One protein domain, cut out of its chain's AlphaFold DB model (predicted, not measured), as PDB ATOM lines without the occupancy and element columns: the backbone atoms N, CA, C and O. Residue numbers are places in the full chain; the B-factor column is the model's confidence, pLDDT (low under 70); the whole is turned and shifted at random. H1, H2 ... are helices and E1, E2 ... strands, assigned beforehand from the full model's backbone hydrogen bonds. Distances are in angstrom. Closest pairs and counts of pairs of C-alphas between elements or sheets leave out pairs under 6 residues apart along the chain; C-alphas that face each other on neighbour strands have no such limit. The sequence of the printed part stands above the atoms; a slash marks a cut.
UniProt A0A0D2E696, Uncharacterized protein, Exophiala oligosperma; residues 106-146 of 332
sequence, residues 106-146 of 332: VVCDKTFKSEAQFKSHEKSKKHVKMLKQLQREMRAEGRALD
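This is residues 106 to 146 of the 332 residues of an uncharacterized protein of Exophiala oligosperma (UniProt A0A0D2E696). One long helix, H2, makes most of the length, and its far part, with the last two printed residues, sticks out as a free arm, residues 135 to 146. At its other end a tight link joins it at a corner to the short helix H1, and the short strand E1 before H1 folds back along it, giving the arm a small, thin head. The printed part has 41 residues, with one named strand and two named helices in the order E1, H1, H2; its class is mostly helix. It is loose, with a radius of gyration of the C-alphas of 13.0 A, and spans 40 by 16 by 11 A.

Find C-alpha 125 at (-0.096, 21.253, -34.654); from there H2, residues 125 to 144, runs 28.3 A to C-alpha 144 at (15.464, 17.321, -57.991). Before it look for H1, residues 115 to 122, which is 10.5 A long and begins at C-alpha 115 at (-12.930, 32.407, -39.818). Earlier still is E1, residues 110 to 112, 6.5 A long.

Start from H2 and look back to H1: the two are close but not clearly touching, and their closest C-alphas, those of His 121 and His 127, are 6.5 A apart. Their lines stand at a steep tilt of 58 degrees, and they run the same way. Next compare E1 with H1, where the closest C-alphas, those of Phe 112 and Phe 118, are 5.8 A apart. E1 and H2 are apart, and E1 pairs with no named strand. In H1 and H2 every O i to N i+4 pair is within hydrogen-bond range.

The two C-alphas farthest apart, those of Ser 114 and Asp 146, are 40.3 A apart. The printed part has no cut, and the links from E1 to H1 and from H1 to H2 are tight. The mean pLDDT of the printed part is 91.8, and no printed residue is under 70.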
ATOM      1  N   VAL A 106      -6.291  24.337 -48.106       91.69
ATOM      2  CA  VAL A 106      -5.706  23.543 -49.213       91.69
ATOM      3  C   VAL A 106      -4.731  22.454 -48.742       91.69
ATOM      4  O   VAL A 106      -4.542  21.432 -49.374       91.69
ATOM      5  N   VAL A 107      -4.089  22.643 -47.590       93.00
ATOM      6  CA  VAL A 107      -3.117  21.669 -47.052       93.00
ATOM      7  C   VAL A 107      -3.809  20.470 -46.401       93.00
ATOM      8  O   VAL A 107      -3.199  19.435 -46.147       93.00
ATOM      9  N   CYS A 108      -5.063  20.655 -45.995       92.06
ATOM     10  CA  CYS A 108      -5.793  19.704 -45.170       92.06
ATOM     11  C   CYS A 108      -7.117  19.271 -45.801       92.06
ATOM     12  O   CYS A 108      -7.817  18.501 -45.142       92.06
ATOM     13  N   ASP A 109      -7.460  19.829 -46.966       89.75
ATOM     14  CA  ASP A 109      -8.731  19.724 -47.689       89.75
ATOM     15  C   ASP A 109      -9.941  19.831 -46.757       89.75
ATOM     16  O   ASP A 109     -10.802  18.954 -46.670       89.75
ATOM     17  N   LYS A 110      -9.944  20.894 -45.942       89.62
ATOM     18  CA  LYS A 110     -10.979  21.145 -44.930       89.62
ATOM     19  C   LYS A 110     -11.603  22.503 -45.125       89.62
ATOM     20  O   LYS A 110     -10.904  23.509 -45.028       89.62
ATOM     21  N   THR A 111     -12.917  22.509 -45.274       89.12
ATOM     22  CA  THR A 111     -13.742  23.711 -45.270       89.12
ATOM     23  C   THR A 111     -14.245  24.002 -43.856       89.12
ATOM     24  O   THR A 111     -14.609  23.106 -43.088       89.12
ATOM     25  N   PHE A 112     -14.226  25.272 -43.477       91.06
ATOM     26  CA  PHE A 112     -14.645  25.767 -42.175       91.06
ATOM     27  C   PHE A 112     -15.701  26.843 -42.366       91.06
ATOM     28  O   PHE A 112     -15.560  27.743 -43.185       91.06
ATOM     29  N   LYS A 113     -16.748  26.785 -41.547       87.19
ATOM     30  CA  LYS A 113     -17.889  27.707 -41.626       87.19
ATOM     31  C   LYS A 113     -17.637  29.045 -40.915       87.19
ATOM     32  O   LYS A 113     -18.463  29.944 -40.961       87.19
ATOM     33  N   SER A 114     -16.514  29.177 -40.207       88.44
ATOM     34  CA  SER A 114     -16.151  30.384 -39.463       88.44
ATOM     35  C   SER A 114     -14.655  30.658 -39.554       88.44
ATOM     36  O   SER A 114     -13.833  29.763 -39.339       88.44
ATOM     37  N   GLU A 115     -14.311  31.926 -39.759       88.69
ATOM     38  CA  GLU A 115     -12.930  32.407 -39.818       88.69
ATOM     39  C   GLU A 115     -12.152  32.075 -38.535       88.69
ATOM     40  O   GLU A 115     -10.980  31.701 -38.567       88.69
ATOM     41  N   ALA A 116     -12.811  32.151 -37.374       90.69
ATOM     42  CA  ALA A 116     -12.185  31.839 -36.093       90.69
ATOM     43  C   ALA A 116     -11.766  30.361 -36.004       90.69
ATOM     44  O   ALA A 116     -10.703  30.042 -35.461       90.69
ATOM     45  N   GLN A 117     -12.575  29.456 -36.567       91.25
ATOM     46  CA  GLN A 117     -12.261  28.028 -36.627       91.25
ATOM     47  C   GLN A 117     -11.110  27.766 -37.598       91.25
ATOM     48  O   GLN A 117     -10.182  27.037 -37.243       91.25
ATOM     49  N   PHE A 118     -11.113  28.429 -38.753       93.81
ATOM     50  CA  PHE A 118     -10.030  28.359 -39.729       93.81
ATOM     51  C   PHE A 118      -8.692  28.844 -39.148       93.81
ATOM     52  O   PHE A 118      -7.721  28.091 -39.115       93.81
ATOM     53  N   LYS A 119      -8.660  30.026 -38.520       92.88
ATOM     54  CA  LYS A 119      -7.464  30.559 -37.835       92.88
ATOM     55  C   LYS A 119      -6.962  29.637 -36.721       92.88
ATOM     56  O   LYS A 119      -5.762  29.559 -36.444       92.88
ATOM     57  N   SER A 120      -7.868  28.940 -36.031       94.44
ATOM     58  CA  SER A 120      -7.486  27.938 -35.028       94.44
ATOM     59  C   SER A 120      -6.903  26.671 -35.664       94.44
ATOM     60  O   SER A 120      -5.967  26.075 -35.122       94.44
ATOM     61  N   HIS A 121      -7.418  26.287 -36.834       94.25
ATOM     62  CA  HIS A 121      -6.932  25.175 -37.628       94.25
ATOM     63  C   HIS A 121      -5.528  25.451 -38.177       94.25
ATOM     64  O   HIS A 121      -4.659  24.597 -37.989       94.25
ATOM     65  N   GLU A 122      -5.267  26.642 -38.717       94.56
ATOM     66  CA  GLU A 122      -3.937  27.069 -39.185       94.56
ATOM     67  C   GLU A 122      -2.883  26.992 -38.071       94.56
ATOM     68  O   GLU A 122      -1.764  26.512 -38.248       94.56
ATOM     69  N   LYS A 123      -3.267  27.385 -36.852       94.44
ATOM     70  CA  LYS A 123      -2.397  27.324 -35.667       94.44
ATOM     71  C   LYS A 123      -2.292  25.919 -35.071       94.44
ATOM     72  O   LYS A 123      -1.508  25.689 -34.143       94.44
ATOM     73  N   SER A 124      -3.087  24.965 -35.551       94.50
ATOM     74  CA  SER A 124      -3.101  23.611 -35.013       94.50
ATOM     75  C   SER A 124      -1.820  22.861 -35.384       94.50
ATOM     76  O   SER A 124      -1.291  22.946 -36.490       94.50
ATOM     77  N   LYS A 125      -1.328  22.038 -34.454       94.94
ATOM     78  CA  LYS A 125      -0.096  21.253 -34.654       94.94
ATOM     79  C   LYS A 125      -0.177  20.304 -35.854       94.94
ATOM     80  O   LYS A 125       0.855  19.960 -36.414       94.94
ATOM     81  N   LYS A 126      -1.387  19.857 -36.212       94.69
ATOM     82  CA  LYS A 126      -1.615  18.973 -37.360       94.69
ATOM     83  C   LYS A 126      -1.402  19.735 -38.670       94.69
ATOM     84  O   LYS A 126      -0.600  19.288 -39.477       94.69
ATOM     85  N   HIS A 127      -2.032  20.901 -38.815       95.62
ATOM     86  CA  HIS A 127      -1.869  21.768 -39.982       95.62
ATOM     87  C   HIS A 127      -0.409  22.202 -40.161       95.62
ATOM     88  O   HIS A 127       0.184  21.948 -41.200       95.62
ATOM     89  N   VAL A 128       0.230  22.720 -39.105       95.81
ATOM     90  CA  VAL A 128       1.646  23.138 -39.157       95.81
ATOM     91  C   VAL A 128       2.586  21.975 -39.509       95.81
ATOM     92  O   VAL A 128       3.608  22.183 -40.160       95.81
ATOM     93  N   LYS A 129       2.276  20.740 -39.087       96.62
ATOM     94  CA  LYS A 129       3.072  19.556 -39.452       96.62
ATOM     95  C   LYS A 129       2.922  19.220 -40.938       96.62
ATOM     96  O   LYS A 129       3.933  18.949 -41.575       96.62
ATOM     97  N   MET A 130       1.699  19.243 -41.463       95.25
ATOM     98  CA  MET A 130       1.437  18.943 -42.876       95.25
ATOM     99  C   MET A 130       1.984  20.045 -43.789       95.25
ATOM    100  O   MET A 130       2.655  19.730 -44.759       95.25
ATOM    101  N   LEU A 131       1.870  21.317 -43.394       95.19
ATOM    102  CA  LEU A 131       2.518  22.441 -44.079       95.19
ATOM    103  C   LEU A 131       4.033  22.263 -44.212       95.19
ATOM    104  O   LEU A 131       4.597  22.451 -45.283       95.19
ATOM    105  N   LYS A 132       4.709  21.892 -43.119       95.75
ATOM    106  CA  LYS A 132       6.165  21.678 -43.136       95.75
ATOM    107  C   LYS A 132       6.578  20.476 -43.979       95.75
ATOM    108  O   LYS A 132       7.688  20.474 -44.503       95.75
ATOM    109  N   GLN A 133       5.728  19.455 -44.049       95.75
ATOM    110  CA  GLN A 133       5.960  18.293 -44.897       95.75
ATOM    111  C   GLN A 133       5.850  18.695 -46.370       95.75
ATOM    112  O   GLN A 133       6.814  18.509 -47.103       95.75
ATOM    113  N   LEU A 134       4.757  19.368 -46.743       93.94
ATOM    114  CA  LEU A 134       4.536  19.883 -48.094       93.94
ATOM    115  C   LEU A 134       5.667  20.825 -48.534       93.94
ATOM    116  O   LEU A 134       6.248  20.647 -49.594       93.94
ATOM    117  N   GLN A 135       6.072  21.771 -47.680       94.56
ATOM    118  CA  GLN A 135       7.185  22.681 -47.978       94.56
ATOM    119  C   GLN A 135       8.511  21.939 -48.203       94.56
ATOM    120  O   GLN A 135       9.337  22.356 -49.015       94.56
ATOM    121  N   ARG A 136       8.750  20.851 -47.462       95.50
ATOM    122  CA  ARG A 136       9.957  20.038 -47.627       95.50
ATOM    123  C   ARG A 136       9.927  19.260 -48.935       95.50
ATOM    124  O   ARG A 136      10.968  19.189 -49.579       95.50
ATOM    125  N   GLU A 137       8.782  18.685 -49.285       93.69
ATOM    126  CA  GLU A 137       8.574  17.952 -50.537       93.69
ATOM    127  C   GLU A 137       8.749  18.890 -51.730       93.69
ATOM    128  O   GLU A 137       9.649  18.656 -52.527       93.69
ATOM    129  N   MET A 138       8.063  20.039 -51.747       91.69
ATOM    130  CA  MET A 138       8.222  21.056 -52.796       91.69
ATOM    131  C   MET A 138       9.674  21.520 -52.950       91.69
ATOM    132  O   MET A 138      10.165  21.698 -54.058       91.69
ATOM    133  N   ARG A 139      10.402  21.694 -51.838       91.12
ATOM    134  CA  ARG A 139      11.820  22.071 -51.895       91.12
ATOM    135  C   ARG A 139      12.716  20.927 -52.376       91.12
ATOM    136  O   ARG A 139      13.737  21.174 -53.010       91.12
ATOM    137  N   ALA A 140      12.396  19.683 -52.033       91.88
ATOM    138  CA  ALA A 140      13.137  18.523 -52.514       91.88
ATOM    139  C   ALA A 140      12.903  18.301 -54.013       91.88
ATOM    140  O   ALA A 140      13.869  18.054 -54.724       91.88
ATOM    141  N   GLU A 141      11.666  18.462 -54.481       91.12
ATOM    142  CA  GLU A 141      11.285  18.404 -55.895       91.12
ATOM    143  C   GLU A 141      11.899  19.556 -56.691       91.12
ATOM    144  O   GLU A 141      12.479  19.308 -57.741       91.12
ATOM    145  N   GLY A 142      11.886  20.787 -56.164       88.44
ATOM    146  CA  GLY A 142      12.563  21.929 -56.789       88.44
ATOM    147  C   GLY A 142      14.062  21.689 -56.988       88.44
ATOM    148  O   GLY A 142      14.588  21.977 -58.057       88.44
ATOM    149  N   ARG A 143      14.731  21.065 -56.008       85.38
ATOM    150  CA  ARG A 143      16.132  20.627 -56.151       85.38
ATOM    151  C   ARG A 143      16.308  19.456 -57.115       85.38
ATOM    152  O   ARG A 143      17.306  19.399 -57.814       85.38
ATOM    153  N   ALA A 144      15.380  18.500 -57.128       85.44
ATOM    154  CA  ALA A 144      15.464  17.321 -57.991       85.44
ATOM    155  C   ALA A 144      15.210  17.651 -59.470       85.44
ATOM    156  O   ALA A 144      15.738  16.972 -60.345       85.44
ATOM    157  N   LEU A 145      14.404  18.679 -59.734       84.38
ATOM    158  CA  LEU A 145      14.075  19.164 -61.071       84.38
ATOM    159  C   LEU A 145      14.994  20.303 -61.539       84.38
ATOM    160  O   LEU A 145      14.758  20.836 -62.616       84.38
ATOM    161  N   ASP A 146      15.999  20.681 -60.738       74.25
ATOM    162  CA  ASP A 146      16.886  21.830 -60.990       74.25
ATOM    163  C   ASP A 146      16.110  23.138 -61.275       74.25
ATOM    164  O   ASP A 146      16.539  24.027 -62.000       74.25
TER     165      ASP A 146